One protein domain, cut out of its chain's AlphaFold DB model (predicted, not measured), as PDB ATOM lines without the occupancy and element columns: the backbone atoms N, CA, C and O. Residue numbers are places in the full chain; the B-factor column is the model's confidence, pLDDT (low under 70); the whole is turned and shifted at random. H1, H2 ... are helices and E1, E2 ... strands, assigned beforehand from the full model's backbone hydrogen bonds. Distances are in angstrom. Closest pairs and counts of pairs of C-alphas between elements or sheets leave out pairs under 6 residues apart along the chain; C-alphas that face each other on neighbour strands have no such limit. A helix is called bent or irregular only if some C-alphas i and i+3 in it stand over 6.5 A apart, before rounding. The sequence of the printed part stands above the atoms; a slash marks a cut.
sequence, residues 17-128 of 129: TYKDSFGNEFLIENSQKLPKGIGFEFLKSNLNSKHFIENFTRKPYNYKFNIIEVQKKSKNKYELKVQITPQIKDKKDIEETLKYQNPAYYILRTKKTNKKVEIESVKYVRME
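This is residues 17 to 128 of the 129 residues of an uncharacterized protein of Flavobacterium sp. FEMGT703F (UniProt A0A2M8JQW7). The domain is one six-stranded sheet, twisted and curled like part of a barrel but left open, with the short helix H1 in its hollow between the edge strand E6 and the short strands E1 and E2. The long hairpin E5 and E6 reaches toward one end of the long axis, and the small helix H2, between E4 and E5, lies at the other end, where it only grazes the sheet. The printed part has 112 residues with two named helices and six named strands, in the order E1, E2, H1, E3, E4, H2, E5, E6. The sheet is mixed, runs in the order E1, E2, E3, E4, E5, E6, and is antiparallel but for the parallel pair E2 and E3; the class is mixed, helices and strands. The whole is compact, with a radius of gyration of the C-alphas of 14.3 A, yet elongated, spanning 48 by 28 by 24 A.

The sheet runs, strand beside strand, through E1 of residues 17 to 19, E2 of residues 25 to 28, E3 of residues 63 to 74, E4 of residues 77 to 86, E5 of residues 104 to 112 and E6 of residues 117 to 127. E1 and E6 are its edge strands, and they are apart. E1 and E2 form an antiparallel hairpin at 153 degrees, with N 26 and O 18 within hydrogen-bond range at 2.8 A. E2 and E3 are parallel at 37 degrees, with N 65 and O 25 at 2.8 A. H1, residues 40 to 47, comes between these two strands in the chain; E2, H1 and E3 are a strand-helix-strand unit, two parallel neighbour strands with a helix between them, and its crossover is left-handed. H1 is on the sheet, which curls round it. The closest C-alphas of H1 and E6 are those of Asn 46 and Ile 119, 5.8 A apart; those of H1 and E1 are Lys 44 and Tyr 18, at 7.1 A. E3 and E4 form a hairpin, antiparallel at 166 degrees, with N 66 and O 83 at 2.8 A and N 79 and O 71 at 2.8 A. H2, residues 91 to 99, only grazes the sheet with its residues 93 to 99; its closest C-alpha pair with E4 is Thr 97 and Pro 86, at 6.3 A. H1 and H2 are apart. E4 and E5 are antiparallel at 136 degrees, with N 80 and O 106 at 2.8 A. E5 and E6 form a hairpin at 160 degrees, with N 107 and O 123 at 2.8 A. In H1 every O i to N i+4 pair is within hydrogen-bond range; in H2 2 of 5 are, beside 4 of 6 O i to N i+3 pairs.

E1 begins at C-alpha 17, (-31.925, 30.321, 93.099), and is 7.1 A long; E2 is 10.1 A and H1 10.3 A long. E3, the longest strand by residues, covers 28.9 A and bends by 61 degrees at residue 68. E4 covers 27.0 A and ends at C-alpha 86, (-23.638, 24.893, 80.329). H2 is 14.7 A long and irregular, with C-alphas 92 and 95 8.1 A apart. E5 covers 26.0 A. E6 covers 27.1 A, bends by 58 degrees at residue 120 and ends at C-alpha 127, (-9.988, 25.047, 88.380).

The two C-alphas farthest apart are those of Lys 92 and Asn 114, 49.0 A. The printed part has no cut. The links E2 to H1, of 11 residues, and H1 to E3, of 15 residues, are long; the others are tight. The mean pLDDT of the printed part is 81.1, and residues 31 to 32, 48 to 51, 53 to 59, 91 to 92 and 115 are under 70.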
ATOM      1  N   THR A  17     -32.139  30.168  94.537       83.38
ATOM      2  CA  THR A  17     -31.925  30.321  93.099       83.38
ATOM      3  C   THR A  17     -32.397  31.676  92.592       83.38
ATOM      4  O   THR A  17     -33.441  32.174  93.019       83.38
ATOM      5  N   TYR A  18     -31.681  32.259  91.634       83.00
ATOM      6  CA  TYR A  18     -32.164  33.404  90.857       83.00
ATOM      7  C   TYR A  18     -31.685  33.323  89.406       83.00
ATOM      8  O   TYR A  18     -30.716  32.633  89.106       83.00
ATOM      9  N   LYS A  19     -32.368  34.032  88.502       84.81
ATOM     10  CA  LYS A  19     -31.919  34.205  87.116       84.81
ATOM     11  C   LYS A  19     -31.378  35.612  86.907       84.81
ATOM     12  O   LYS A  19     -31.952  36.561  87.442       84.81
ATOM     13  N   ASP A  20     -30.280  35.735  86.170       80.25
ATOM     14  CA  ASP A  20     -29.745  37.041  85.780       80.25
ATOM     15  C   ASP A  20     -30.445  37.597  84.527       80.25
ATOM     16  O   ASP A  20     -31.292  36.944  83.910       80.25
ATOM     17  N   SER A  21     -30.087  38.822  84.139       77.88
ATOM     18  CA  SER A  21     -30.633  39.489  82.949       77.88
ATOM     19  C   SER A  21     -30.303  38.799  81.620       77.88
ATOM     20  O   SER A  21     -30.926  39.116  80.610       77.88
ATOM     21  N   PHE A  22     -29.329  37.888  81.598       78.12
ATOM     22  CA  PHE A  22     -28.918  37.132  80.413       78.12
ATOM     23  C   PHE A  22     -29.554  35.734  80.366       78.12
ATOM     24  O   PHE A  22     -29.334  34.989  79.417       78.12
ATOM     25  N   GLY A  23     -30.373  35.382  81.364       81.62
ATOM     26  CA  GLY A  23     -31.057  34.096  81.450       81.62
ATOM     27  C   GLY A  23     -30.219  32.974  82.067       81.62
ATOM     28  O   GLY A  23     -30.660  31.823  82.026       81.62
ATOM     29  N   ASN A  24     -29.058  33.285  82.651       85.56
ATOM     30  CA  ASN A  24     -28.274  32.326  83.424       85.56
ATOM     31  C   ASN A  24     -28.947  32.033  84.758       85.56
ATOM     32  O   ASN A  24     -29.566  32.909  85.364       85.56
ATOM     33  N   GLU A  25     -28.779  30.811  85.242       88.12
ATOM     34  CA  GLU A  25     -29.283  30.374  86.537       88.12
ATOM     35  C   GLU A  25     -28.161  30.424  87.572       88.12
ATOM     36  O   GLU A  25     -27.090  29.861  87.371       88.12
ATOM     37  N   PHE A  26     -28.410  31.072  88.700       87.06
ATOM     38  CA  PHE A  26     -27.530  31.057  89.856       87.06
ATOM     39  C   PHE A  26     -28.180  30.243  90.956       87.06
ATOM     40  O   PHE A  26     -29.328  30.506  91.311       87.06
ATOM     41  N   LEU A  27     -27.435  29.291  91.503       88.12
ATOM     42  CA  LEU A  27     -27.812  28.502  92.665       88.12
ATOM     43  C   LEU A  27     -26.756  28.723  93.746       88.12
ATOM     44  O   LEU A  27     -25.564  28.684  93.459       88.12
ATOM     45  N   ILE A  28     -27.185  29.016  94.971       85.44
ATOM     46  CA  ILE A  28     -26.294  29.140  96.128       85.44
ATOM     47  C   ILE A  28     -26.625  28.004  97.086       85.44
ATOM     48  O   ILE A  28     -27.694  27.998  97.704       85.44
ATOM     49  N   GLU A  29     -25.700  27.056  97.199       82.50
ATOM     50  CA  GLU A  29     -25.796  25.968  98.163       82.50
ATOM     51  C   GLU A  29     -25.539  26.484  99.576       82.50
ATOM     52  O   GLU A  29     -24.789  27.438  99.795       82.50
ATOM     53  N   ASN A  30     -26.159  25.828 100.561       74.25
ATOM     54  CA  ASN A  30     -25.899  26.074 101.978       74.25
ATOM     55  C   ASN A  30     -25.922  27.567 102.353       74.25
ATOM     56  O   ASN A  30     -25.048  28.040 103.080       74.25
ATOM     57  N   SER A  31     -26.932  28.314 101.891       68.88
ATOM     58  CA  SER A  31     -27.016  29.770 102.098       68.88
ATOM     59  C   SER A  31     -26.948  30.205 103.578       68.88
ATOM     60  O   SER A  31     -26.554  31.330 103.884       68.88
ATOM     61  N   GLN A  32     -27.240  29.294 104.511       69.69
ATOM     62  CA  GLN A  32     -27.086  29.477 105.958       69.69
ATOM     63  C   GLN A  32     -25.625  29.560 106.437       69.69
ATOM     64  O   GLN A  32     -25.360  30.139 107.487       69.69
ATOM     65  N   LYS A  33     -24.672  28.994 105.686       79.12
ATOM     66  CA  LYS A  33     -23.230  28.991 106.002       79.12
ATOM     67  C   LYS A  33     -22.473  30.153 105.355       79.12
ATOM     68  O   LYS A  33     -21.245  30.200 105.417       79.12
ATOM     69  N   LEU A  34     -23.181  31.093 104.732       84.06
ATOM     70  CA  LEU A  34     -22.548  32.235 104.093       84.06
ATOM     71  C   LEU A  34     -21.847  33.150 105.121       84.06
ATOM     72  O   LEU A  34     -22.377  33.392 106.210       84.06
ATOM     73  N   PRO A  35     -20.671  33.719 104.790       83.25
ATOM     74  CA  PRO A  35     -19.972  34.629 105.687       83.25
ATOM     75  C   PRO A  35     -20.804  35.864 106.045       83.25
ATOM     76  O   PRO A  35     -21.450  36.479 105.193       83.25
ATOM     77  N   LYS A  36     -20.700  36.315 107.301       79.56
ATOM     78  CA  LYS A  36     -21.370  37.537 107.772       79.56
ATOM     79  C   LYS A  36     -21.075  38.724 106.842       79.56
ATOM     80  O   LYS A  36     -19.914  39.072 106.611       79.56
ATOM     81  N   GLY A  37     -22.136  39.359 106.347       74.94
ATOM     82  CA  GLY A  37     -22.070  40.502 105.430       74.94
ATOM     83  C   GLY A  37     -22.127  40.154 103.937       74.94
ATOM     84  O   GLY A  37     -22.280  41.070 103.136       74.94
ATOM     85  N   ILE A  38     -22.062  38.872 103.562       77.62
ATOM     86  CA  ILE A  38     -22.307  38.378 102.198       77.62
ATOM     87  C   ILE A  38     -23.447  37.364 102.273       77.62
ATOM     88  O   ILE A  38     -23.221  36.169 102.347       77.62
ATOM     89  N   GLY A  39     -24.686  37.854 102.336       80.69
ATOM     90  CA  GLY A  39     -25.885  37.007 102.297       80.69
ATOM     91  C   GLY A  39     -26.398  36.777 100.874       80.69
ATOM     92  O   GLY A  39     -25.883  37.358  99.918       80.69
ATOM     93  N   PHE A  40     -27.471  35.994 100.742       78.69
ATOM     94  CA  PHE A  40     -28.124  35.740  99.454       78.69
ATOM     95  C   PHE A  40     -28.499  37.029  98.712       78.69
ATOM     96  O   PHE A  40     -28.099  37.209  97.569       78.69
ATOM     97  N   GLU A  41     -29.182  37.966  99.375       81.62
ATOM     98  CA  GLU A  41     -29.583  39.239  98.754       81.62
ATOM     99  C   GLU A  41     -28.381  40.086  98.307       81.62
ATOM    100  O   GLU A  41     -28.437  40.766  97.282       81.62
ATOM    101  N   PHE A  42     -27.257  40.018  99.030       84.00
ATOM    102  CA  PHE A  42     -26.016  40.667  98.604       84.00
ATOM    103  C   PHE A  42     -25.480  40.022  97.321       84.00
ATOM    104  O   PHE A  42     -25.191  40.735  96.361       84.00
ATOM    105  N   LEU A  43     -25.379  38.689  97.290       82.31
ATOM    106  CA  LEU A  43     -24.882  37.951  96.129       82.31
ATOM    107  C   LEU A  43     -25.790  38.176  94.920       82.31
ATOM    108  O   LEU A  43     -25.307  38.613  93.885       82.31
ATOM    109  N   LYS A  44     -27.105  38.008  95.078       81.06
ATOM    110  CA  LYS A  44     -28.104  38.261  94.035       81.06
ATOM    111  C   LYS A  44     -28.011  39.679  93.473       81.06
ATOM    112  O   LYS A  44     -27.961  39.848  92.262       81.06
ATOM    113  N   SER A  45     -27.953  40.702  94.326       77.88
ATOM    114  CA  SER A  45     -27.909  42.100  93.864       77.88
ATOM    115  C   SER A  45     -26.594  42.492  93.192       77.88
ATOM    116  O   SER A  45     -26.605  43.339  92.305       77.88
ATOM    117  N   ASN A  46     -25.469  41.900  93.602       77.31
ATOM    118  CA  ASN A  46     -24.149  42.313  93.125       77.31
ATOM    119  C   ASN A  46     -23.569  41.408  92.032       77.31
ATOM    120  O   ASN A  46     -22.693  41.855  91.295       77.31
ATOM    121  N   LEU A  47     -24.001  40.148  91.947       76.00
ATOM    122  CA  LEU A  47     -23.580  39.206  90.907       76.00
ATOM    123  C   LEU A  47     -24.519  39.202  89.704       76.00
ATOM    124  O   LEU A  47     -24.120  38.744  88.637       76.00
ATOM    125  N   ASN A  48     -25.733  39.749  89.832       67.62
ATOM    126  CA  ASN A  48     -26.564  40.054  88.674       67.62
ATOM    127  C   ASN A  48     -25.770  41.000  87.760       67.62
ATOM    128  O   ASN A  48     -25.446  42.109  88.181       67.62
ATOM    129  N   SER A  49     -25.420  40.547  86.553       56.12
ATOM    130  CA  SER A  49     -24.516  41.190  85.574       56.12
ATOM    131  C   SER A  49     -22.994  41.080  85.783       56.12
ATOM    132  O   SER A  49     -22.249  41.618  84.965       56.12
ATOM    133  N   LYS A  50     -22.479  40.385  86.812       64.62
ATOM    134  CA  LYS A  50     -21.021  40.166  86.960       64.62
ATOM    135  C   LYS A  50     -20.614  38.808  86.403       64.62
ATOM    136  O   LYS A  50     -21.131  37.769  86.797       64.62
ATOM    137  N   HIS A  51     -19.658  38.832  85.481       64.69
ATOM    138  CA  HIS A  51     -19.291  37.667  84.689       64.69
ATOM    139  C   HIS A  51     -18.351  36.726  85.457       64.69
ATOM    140  O   HIS A  51     -17.245  37.112  85.828       64.69
ATOM    141  N   PHE A  52     -18.796  35.484  85.675       70.62
ATOM    142  CA  PHE A  52     -17.943  34.377  86.132       70.62
ATOM    143  C   PHE A  52     -17.125  33.781  84.981       70.62
ATOM    144  O   PHE A  52     -16.059  33.221  85.193       70.62
ATOM    145  N   ILE A  53     -17.586  33.917  83.745       65.81
ATOM    146  CA  ILE A  53     -16.863  33.432  82.570       65.81
ATOM    147  C   ILE A  53     -16.342  34.661  81.828       65.81
ATOM    148  O   ILE A  53     -17.127  35.544  81.471       65.81
ATOM    149  N   GLU A  54     -15.025  34.748  81.618       54.84
ATOM    150  CA  GLU A  54     -14.468  35.714  80.668       54.84
ATOM    151  C   GLU A  54     -15.039  35.385  79.280       54.84
ATOM    152  O   GLU A  54     -14.936  34.249  78.828       54.84
ATOM    153  N   ASN A  55     -15.639  36.375  78.606       50.03
ATOM    154  CA  ASN A  55     -16.279  36.261  77.280       50.03
ATOM    155  C   ASN A  55     -17.730  35.733  77.251       50.03
ATOM    156  O   ASN A  55     -18.077  34.884  76.434       50.03
ATOM    157  N   PHE A  56     -18.630  36.319  78.055       56.47
ATOM    158  CA  PHE A  56     -20.089  36.108  77.926       56.47
ATOM    159  C   PHE A  56     -20.698  36.573  76.591       56.47
ATOM    160  O   PHE A  56     -21.885  36.390  76.321       56.47
ATOM    161  N   THR A  57     -19.905  37.195  75.733       47.34
ATOM    162  CA  THR A  57     -20.323  37.605  74.406       47.34
ATOM    163  C   THR A  57     -20.396  36.387  73.477       47.34
ATOM    164  O   THR A  57     -19.381  35.934  72.958       47.34
ATOM    165  N   ARG A  58     -21.635  35.963  73.167       50.66
ATOM    166  CA  ARG A  58     -22.040  35.204  71.955       50.66
ATOM    167  C   ARG A  58     -21.982  33.667  72.000       50.66
ATOM    168  O   ARG A  58     -21.588  33.048  71.012       50.66
ATOM    169  N   LYS A  59     -22.427  33.020  73.080       62.81
ATOM    170  CA  LYS A  59     -22.749  31.575  73.040       62.81
ATOM    171  C   LYS A  59     -24.269  31.359  72.920       62.81
ATOM    172  O   LYS A  59     -25.016  32.170  73.460       62.81
ATOM    173  N   PRO A  60     -24.742  30.318  72.202       72.25
ATOM    174  CA  PRO A  60     -26.172  30.083  71.958       72.25
ATOM    175  C   PRO A  60     -26.919  29.465  73.155       72.25
ATOM    176  O   PRO A  60     -28.116  29.198  73.059       72.25
ATOM    177  N   TYR A  61     -26.232  29.215  74.271       77.62
ATOM    178  CA  TYR A  61     -26.785  28.600  75.475       77.62
ATOM    179  C   TYR A  61     -26.470  29.426  76.722       77.62
ATOM    180  O   TYR A  61     -25.487  30.168  76.777       77.62
ATOM    181  N   ASN A  62     -27.317  29.246  77.732       85.38
ATOM    182  CA  ASN A  62     -27.150  29.840  79.052       85.38
ATOM    183  C   ASN A  62     -26.303  28.926  79.940       85.38
ATOM    184  O   ASN A  62     -26.040  27.770  79.601       85.38
ATOM    185  N   TYR A  63     -25.904  29.429  81.101       85.81
ATOM    186  CA  TYR A  63     -25.135  28.673  82.083       85.81
ATOM    187  C   TYR A  63     -25.871  28.600  83.415       85.81
ATOM    188  O   TYR A  63     -26.586  29.524  83.806       85.81
ATOM    189  N   LYS A  64     -25.638  27.506  84.135       88.19
ATOM    190  CA  LYS A  64     -25.932  27.385  85.555       88.19
ATOM    191  C   LYS A  64     -24.645  27.570  86.355       88.19
ATOM    192  O   LYS A  64     -23.679  26.837  86.155       88.19
ATOM    193  N   PHE A  65     -24.652  28.540  87.259       88.94
ATOM    194  CA  PHE A  65     -23.594  28.822  88.221       88.94
ATOM    195  C   PHE A  65     -24.039  28.342  89.592       88.94
ATOM    196  O   PHE A  65     -24.866  28.976  90.247       88.94
ATOM    197  N   ASN A  66     -23.493  27.217  90.026       89.94
ATOM    198  CA  ASN A  66     -23.734  26.689  91.353       89.94
ATOM    199  C   ASN A  66     -22.597  27.110  92.296       89.94
ATOM    200  O   ASN A  66     -21.485  26.596  92.212       89.94
ATOM    201  N   ILE A  67     -22.869  28.079  93.168       89.50
ATOM    202  CA  ILE A  67     -21.953  28.546  94.208       89.50
ATOM    203  C   ILE A  67     -22.037  27.558  95.375       89.50
ATOM    204  O   ILE A  67     -22.919  27.661  96.228       89.50
ATOM    205  N   ILE A  68     -21.090  26.623  95.391       90.50
ATOM    206  CA  ILE A  68     -20.978  25.536  96.372       90.50
ATOM    207  C   ILE A  68     -20.494  26.076  97.719       90.50
ATOM    208  O   ILE A  68     -20.954  25.676  98.788       90.50
ATOM    209  N   GLU A  69     -19.528  26.996  97.678       90.69
ATOM    210  CA  GLU A  69     -18.877  27.498  98.882       90.69
ATOM    211  C   GLU A  69     -18.468  28.964  98.742       90.69
ATOM    212  O   GLU A  69     -17.998  29.397  97.688       90.69
ATOM    213  N   VAL A  70     -18.594  29.720  99.837       90.06
ATOM    214  CA  VAL A  70     -18.090  31.092  99.954       90.06
ATOM    215  C   VAL A  70     -17.229  31.207 101.209       90.06
ATOM    216  O   VAL A  70     -17.735  31.203 102.329       90.06
ATOM    217  N   GLN A  71     -15.921  31.372 101.031       91.56
ATOM    218  CA  GLN A  71     -14.963  31.508 102.126       91.56
ATOM    219  C   GLN A  71     -14.432  32.937 102.226       91.56
ATOM    220  O   GLN A  71     -13.964  33.524 101.249       91.56
ATOM    221  N   LYS A  72     -14.418  33.506 103.432       91.06
ATOM    222  CA  LYS A  72     -13.754  34.791 103.676       91.06
ATOM    223  C   LYS A  72     -12.242  34.585 103.781       91.06
ATOM    224  O   LYS A  72     -11.787  33.853 104.649       91.06
ATOM    225  N   LYS A  73     -11.465  35.267 102.935       92.62
ATOM    226  CA  LYS A  73      -9.989  35.217 102.962       92.62
ATOM    227  C   LYS A  73      -9.375  36.446 103.627       92.62
ATOM    228  O   LYS A  73      -8.338  36.346 104.267       92.62
ATOM    229  N   SER A  74     -10.002  37.612 103.483       90.44
ATOM    230  CA  SER A  74      -9.605  38.837 104.187       90.44
ATOM    231  C   SER A  74     -10.802  39.776 104.376       90.44
ATOM    232  O   SER A  74     -11.942  39.429 104.056       90.44
ATOM    233  N   LYS A  75     -10.573  40.980 104.919       86.31
ATOM    234  CA  LYS A  75     -11.624  41.985 105.161       86.31
ATOM    235  C   LYS A  75     -12.472  42.287 103.919       86.31
ATOM    236  O   LYS A  75     -13.669  42.511 104.066       86.31
ATOM    237  N   ASN A  76     -11.861  42.288 102.738       90.19
ATOM    238  CA  ASN A  76     -12.470  42.695 101.473       90.19
ATOM    239  C   ASN A  76     -12.300  41.652 100.356       90.19
ATOM    240  O   ASN A  76     -12.429  41.981  99.179       90.19
ATOM    241  N   LYS A  77     -11.959  40.410 100.711       92.62
ATOM    242  CA  LYS A  77     -11.667  39.344  99.753       92.62
ATOM    243  C   LYS A  77     -12.341  38.052 100.183       92.62
ATOM    244  O   LYS A  77     -12.140  37.577 101.305       92.62
ATOM    245  N   TYR A  78     -13.081  37.473  99.255       92.31
ATOM    246  CA  TYR A  78     -13.790  36.218  99.415       92.31
ATOM    247  C   TYR A  78     -13.407  35.292  98.268       92.31
ATOM    248  O   TYR A  78     -13.169  35.754  97.154       92.31
ATOM    249  N   GLU A  79     -13.303  34.005  98.553       92.81
ATOM    250  CA  GLU A  79     -13.126  32.959  97.551       92.81
ATOM    251  C   GLU A  79     -14.453  32.224  97.388       92.81
ATOM    252  O   GLU A  79     -15.087  31.876  98.382       92.81
ATOM    253  N   LEU A  80     -14.877  32.034  96.147       91.88
ATOM    254  CA  LEU A  80     -16.068  31.283  95.788       91.88
ATOM    255  C   LEU A  80     -15.622  30.016  95.080       91.88
ATOM    256  O   LEU A  80     -14.843  30.106  94.130       91.88
ATOM    257  N   LYS A  81     -16.145  28.872  95.506       92.69
ATOM    258  CA  LYS A  81     -16.083  27.628  94.741       92.69
ATOM    259  C   LYS A  81     -17.376  27.510  93.945       92.69
ATOM    260  O   LYS A  81     -18.457  27.519  94.532       92.69
ATOM    261  N   VAL A  82     -17.266  27.455  92.623       91.00
ATOM    262  CA  VAL A  82     -18.409  27.525  91.710       91.00
ATOM    263  C   VAL A  82     -18.350  26.374  90.718       91.00
ATOM    264  O   VAL A  82     -17.409  26.283  89.936       91.00
ATOM    265  N   GLN A  83     -19.368  25.520  90.715       91.31
ATOM    266  CA  GLN A  83     -19.594  24.577  89.629       91.31
ATOM    267  C   GLN A  83     -20.324  25.293  88.496       91.31
ATOM    268  O   GLN A  83     -21.353  25.938  88.706       91.31
ATOM    269  N   ILE A  84     -19.785  25.175  87.288       88.69
ATOM    270  CA  ILE A  84     -20.369  25.757  86.084       88.69
ATOM    271  C   ILE A  84     -20.955  24.618  85.262       88.69
ATOM    272  O   ILE A  84     -20.320  23.582  85.078       88.69
ATOM    273  N   THR A  85     -22.177  24.793  84.778       88.31
ATOM    274  CA  THR A  85     -22.829  23.809  83.914       88.31
ATOM    275  C   THR A  85     -23.471  24.528  82.734       88.31
ATOM    276  O   THR A  85     -24.416  25.292  82.938       88.31
ATOM    277  N   PRO A  86     -22.983  24.328  81.499       86.44
ATOM    278  CA  PRO A  86     -23.638  24.893  80.329       86.44
ATOM    279  C   PRO A  86     -24.999  24.205  80.116       86.44
ATOM    280  O   PRO A  86     -25.114  22.981  80.168       86.44
ATOM    281  N   GLN A  87     -26.052  24.990  79.890       85.19
ATOM    282  CA  GLN A  87     -27.421  24.510  79.661       85.19
ATOM    283  C   GLN A  87     -27.642  24.250  78.167       85.19
ATOM    284  O   GLN A  87     -28.406  24.938  77.486       85.19
ATOM    285  N   ILE A  88     -26.907  23.270  77.650       81.81
ATOM    286  CA  ILE A  88     -26.874  22.930  76.229       81.81
ATOM    287  C   ILE A  88     -28.157  22.184  75.849       81.81
ATOM    288  O   ILE A  88     -28.523  21.195  76.482       81.81
ATOM    289  N   LYS A  89     -28.832  22.643  74.789       74.00
ATOM    290  CA  LYS A  89     -29.992  21.943  74.209       74.00
ATOM    291  C   LYS A  89     -29.582  20.900  73.167       74.00
ATOM    292  O   LYS A  89     -30.188  19.836  73.102       74.00
ATOM    293  N   ASP A  90     -28.529  21.185  72.402       71.19
ATOM    294  CA  ASP A  90     -28.035  20.331  71.324       71.19
ATOM    295  C   ASP A  90     -26.749  19.598  71.713       71.19
ATOM    296  O   ASP A  90     -25.723  20.210  71.987       71.19
ATOM    297  N   LYS A  91     -26.752  18.262  71.636       66.56
ATOM    298  CA  LYS A  91     -25.600  17.399  71.979       66.56
ATOM    299  C   LYS A  91     -24.317  17.647  71.159       66.56
ATOM    300  O   LYS A  91     -23.333  16.950  71.362       66.56
ATOM    301  N   LYS A  92     -24.309  18.597  70.223       66.25
ATOM    302  CA  LYS A  92     -23.145  18.928  69.388       66.25
ATOM    303  C   LYS A  92     -22.063  19.713  70.142       66.25
ATOM    304  O   LYS A  92     -20.918  19.679  69.716       66.25
ATOM    305  N   ASP A  93     -22.391  20.314  71.287       70.06
ATOM    306  CA  ASP A  93     -21.458  21.131  72.082       70.06
ATOM    307  C   ASP A  93     -20.873  20.389  73.304       70.06
ATOM    308  O   ASP A  93     -20.524  21.008  74.308       70.06
ATOM    309  N   ILE A  94     -20.750  19.053  73.245       74.56
ATOM    310  CA  ILE A  94     -20.209  18.237  74.355       74.56
ATOM    311  C   ILE A  94     -18.838  18.741  74.823       74.56
ATOM    312  O   ILE A  94     -18.585  18.746  76.024       74.56
ATOM    313  N   GLU A  95     -17.984  19.214  73.911       77.81
ATOM    314  CA  GLU A  95     -16.674  19.786  74.246       77.81
ATOM    315  C   GLU A  95     -16.764  20.960  75.228       77.81
ATOM    316  O   GLU A  95     -15.887  21.118  76.074       77.81
ATOM    317  N   GLU A  96     -17.829  21.766  75.173       74.38
ATOM    318  CA  GLU A  96     -18.013  22.843  76.143       74.38
ATOM    319  C   GLU A  96     -18.336  22.289  77.535       74.38
ATOM    320  O   GLU A  96     -17.820  22.786  78.533       74.38
ATOM    321  N   THR A  97     -19.124  21.216  77.622       74.94
ATOM    322  CA  THR A  97     -19.370  20.523  78.896       74.94
ATOM    323  C   THR A  97     -18.066  20.020  79.509       74.94
ATOM    324  O   THR A  97     -17.884  20.125  80.721       74.94
ATOM    325  N   LEU A  98     -17.137  19.518  78.682       78.31
ATOM    326  CA  LEU A  98     -15.845  19.012  79.154       78.31
ATOM    327  C   LEU A  98     -14.976  20.119  79.779       78.31
ATOM    328  O   LEU A  98     -14.245  19.857  80.731       78.31
ATOM    329  N   LYS A  99     -15.087  21.369  79.307       79.19
ATOM    330  CA  LYS A  99     -14.318  22.507  79.851       79.19
ATOM    331  C   LYS A  99     -14.681  22.867  81.287       79.19
ATOM    332  O   LYS A  99     -13.870  23.486  81.966       79.19
ATOM    333  N   TYR A 100     -15.884  22.523  81.738       80.56
ATOM    334  CA  TYR A 100     -16.408  22.930  83.045       80.56
ATOM    335  C   TYR A 100     -16.754  21.737  83.936       80.56
ATOM    336  O   TYR A 100     -17.604  21.848  84.815       80.56
ATOM    337  N   GLN A 101     -16.115  20.587  83.714       83.62
ATOM    338  CA  GLN A 101     -16.357  19.386  84.519       83.62
ATOM    339  C   GLN A 101     -16.046  19.607  85.994       83.62
ATOM    340  O   GLN A 101     -16.808  19.170  86.852       83.62
ATOM    341  N   ASN A 102     -14.966  20.333  86.273       88.12
ATOM    342  CA  ASN A 102     -14.511  20.579  87.628       88.12
ATOM    343  C   ASN A 102     -14.959  21.963  88.124       88.12
ATOM    344  O   ASN A 102     -14.988  22.925  87.341       88.12
ATOM    345  N   PRO A 103     -15.251  22.110  89.429       91.38
ATOM    346  CA  PRO A 103     -15.510  23.408  90.028       91.38
ATOM    347  C   PRO A 103     -14.357  24.388  89.805       91.38
ATOM    348  O   PRO A 103     -13.180  24.035  89.859       91.38
ATOM    349  N   ALA A 104     -14.690  25.657  89.619       90.75
ATOM    350  CA  ALA A 104     -13.733  26.741  89.498       90.75
ATOM    351  C   ALA A 104     -13.750  27.638  90.739       90.75
ATOM    352  O   ALA A 104     -14.785  27.884  91.361       90.75
ATOM    353  N   TYR A 105     -12.577  28.153  91.085       92.19
ATOM    354  CA  TYR A 105     -12.375  29.086  92.178       92.19
ATOM    355  C   TYR A 105     -12.304  30.517  91.654       92.19
ATOM    356  O   TYR A 105     -11.493  30.846  90.783       92.19
ATOM    357  N   TYR A 106     -13.112  31.379  92.261       91.62
ATOM    358  CA  TYR A 106     -13.195  32.800  91.958       91.62
ATOM    359  C   TYR A 106     -12.849  33.637  93.174       91.62
ATOM    360  O   TYR A 106     -13.213  33.307  94.297       91.62
ATOM    361  N   ILE A 107     -12.201  34.774  92.952       92.06
ATOM    362  CA  ILE A 107     -12.002  35.791  93.975       92.06
ATOM    363  C   ILE A 107     -12.983  36.926  93.759       92.06
ATOM    364  O   ILE A 107     -12.946  37.618  92.743       92.06
ATOM    365  N   LEU A 108     -13.796  37.155  94.779       90.38
ATOM    366  CA  LEU A 108     -14.671  38.302  94.905       90.38
ATOM    367  C   LEU A 108     -13.986  39.335  95.794       90.38
ATOM    368  O   LEU A 108     -13.729  39.098  96.979       90.38
ATOM    369  N   ARG A 109     -13.663  40.486  95.205       91.06
ATOM    370  CA  ARG A 109     -13.224  41.664  95.957       91.06
ATOM    371  C   ARG A 109     -14.423  42.538  96.252       91.06
ATOM    372  O   ARG A 109     -15.218  42.817  95.355       91.06
ATOM    373  N   THR A 110     -14.540  42.975  97.497       89.75
ATOM    374  CA  THR A 110     -15.557  43.938  97.902       89.75
ATOM    375  C   THR A 110     -14.951  45.299  98.193       89.75
ATOM    376  O   THR A 110     -13.808  45.420  98.629       89.75
ATOM    377  N   LYS A 111     -15.750  46.341  98.006       88.88
ATOM    378  CA  LYS A 111     -15.452  47.685  98.497       88.88
ATOM    379  C   LYS A 111     -16.545  48.119  99.462       88.88
ATOM    380  O   LYS A 111     -17.699  47.713  99.332       88.88
ATOM    381  N   LYS A 112     -16.179  48.937 100.447       82.81
ATOM    382  CA  LYS A 112     -17.149  49.592 101.326       82.81
ATOM    383  C   LYS A 112     -17.458  50.962 100.739       82.81
ATOM    384  O   LYS A 112     -16.554  51.781 100.608       82.81
ATOM    385  N   THR A 113     -18.712  51.197 100.384       77.44
ATOM    386  CA  THR A 113     -19.226  52.521 100.026       77.44
ATOM    387  C   THR A 113     -19.935  53.129 101.237       77.44
ATOM    388  O   THR A 113     -20.192  52.442 102.230       77.44
ATOM    389  N   ASN A 114     -20.248  54.428 101.190       72.19
ATOM    390  CA  ASN A 114     -20.802  55.186 102.324       72.19
ATOM    391  C   ASN A 114     -22.093  54.595 102.921       72.19
ATOM    392  O   ASN A 114     -22.471  54.970 104.026       72.19
ATOM    393  N   LYS A 115     -22.773  53.678 102.217       69.12
ATOM    394  CA  LYS A 115     -24.011  53.056 102.702       69.12
ATOM    395  C   LYS A 115     -24.025  51.528 102.635       69.12
ATOM    396  O   LYS A 115     -24.870  50.939 103.306       69.12
ATOM    397  N   LYS A 116     -23.154  50.868 101.852       78.75
ATOM    398  CA  LYS A 116     -23.225  49.413 101.608       78.75
ATOM    399  C   LYS A 116     -21.853  48.797 101.300       78.75
ATOM    400  O   LYS A 116     -20.880  49.488 101.018       78.75
ATOM    401  N   VAL A 117     -21.769  47.473 101.403       81.50
ATOM    402  CA  VAL A 117     -20.680  46.694 100.797       81.50
ATOM    403  C   VAL A 117     -21.113  46.366  99.370       81.50
ATOM    404  O   VAL A 117     -22.281  46.049  99.159       81.50
ATOM    405  N   GLU A 118     -20.193  46.440  98.413       85.50
ATOM    406  CA  GLU A 118     -20.443  46.143  96.996       85.50
ATOM    407  C   GLU A 118     -19.360  45.220  96.436       85.50
ATOM    408  O   GLU A 118     -18.215  45.262  96.900       85.50
ATOM    409  N   ILE A 119     -19.696  44.424  95.417       86.12
ATOM    410  CA  ILE A 119     -18.704  43.664  94.645       86.12
ATOM    411  C   ILE A 119     -17.974  44.615  93.696       86.12
ATOM    412  O   ILE A 119     -18.552  45.180  92.771       86.12
ATOM    413  N   GLU A 120     -16.672  44.754  93.910       87.12
ATOM    414  CA  GLU A 120     -15.776  45.490  93.024       87.12
ATOM    415  C   GLU A 120     -15.429  44.652  91.788       87.12
ATOM    416  O   GLU A 120     -15.552  45.115  90.655       87.12
ATOM    417  N   SER A 121     -15.017  43.400  91.998       86.31
ATOM    418  CA  SER A 121     -14.653  42.480  90.920       86.31
ATOM    419  C   SER A 121     -14.866  41.024  91.315       86.31
ATOM    420  O   SER A 121     -14.786  40.673  92.494       86.31
ATOM    421  N   VAL A 122     -15.102  40.193  90.301       87.56
ATOM    422  CA  VAL A 122     -15.081  38.730  90.369       87.56
ATOM    423  C   VAL A 122     -14.003  38.283  89.389       87.56
ATOM    424  O   VAL A 122     -14.040  38.687  88.230       87.56
ATOM    425  N   LYS A 123     -12.998  37.540  89.855       89.25
ATOM    426  CA  LYS A 123     -11.863  37.108  89.027       89.25
ATOM    427  C   LYS A 123     -11.667  35.609  89.125       89.25
ATOM    428  O   LYS A 123     -11.620  35.087  90.236       89.25
ATOM    429  N   TYR A 124     -11.521  34.947  87.984       89.06
ATOM    430  CA  TYR A 124     -11.100  33.551  87.934       89.06
ATOM    431  C   TYR A 124      -9.701  33.398  88.548       89.06
ATOM    432  O   TYR A 124      -8.852  34.281  88.398       89.06
ATOM    433  N   VAL A 125      -9.474  32.297  89.264       90.31
ATOM    434  CA  VAL A 125      -8.160  31.968  89.836       90.31
ATOM    435  C   VAL A 125      -7.656  30.624  89.355       90.31
ATOM    436  O   VAL A 125      -6.528  30.546  88.878       90.31
ATOM    437  N   ARG A 126      -8.445  29.565  89.544       90.25
ATOM    438  CA  ARG A 126      -8.039  28.194  89.218       90.25
ATOM    439  C   ARG A 126      -9.248  27.287  89.064       90.25
ATOM    440  O   ARG A 126     -10.306  27.579  89.614       90.25
ATOM    441  N   MET A 127      -9.063  26.175  88.371       89.19
ATOM    442  CA  MET A 127      -9.988  25.047  88.380       89.19
ATOM    443  C   MET A 127      -9.547  24.047  89.452       89.19
ATOM    444  O   MET A 127      -8.356  23.963  89.762       89.19
ATOM    445  N   GLU A 128     -10.495  23.345  90.057       86.88
ATOM    446  CA  GLU A 128     -10.203  22.158  90.854       86.88
ATOM    447  C   GLU A 128      -9.634  21.070  89.929       86.88
ATOM    448  O   GLU A 128     -10.093  20.921  88.793       86.88
TER     449      GLU A 128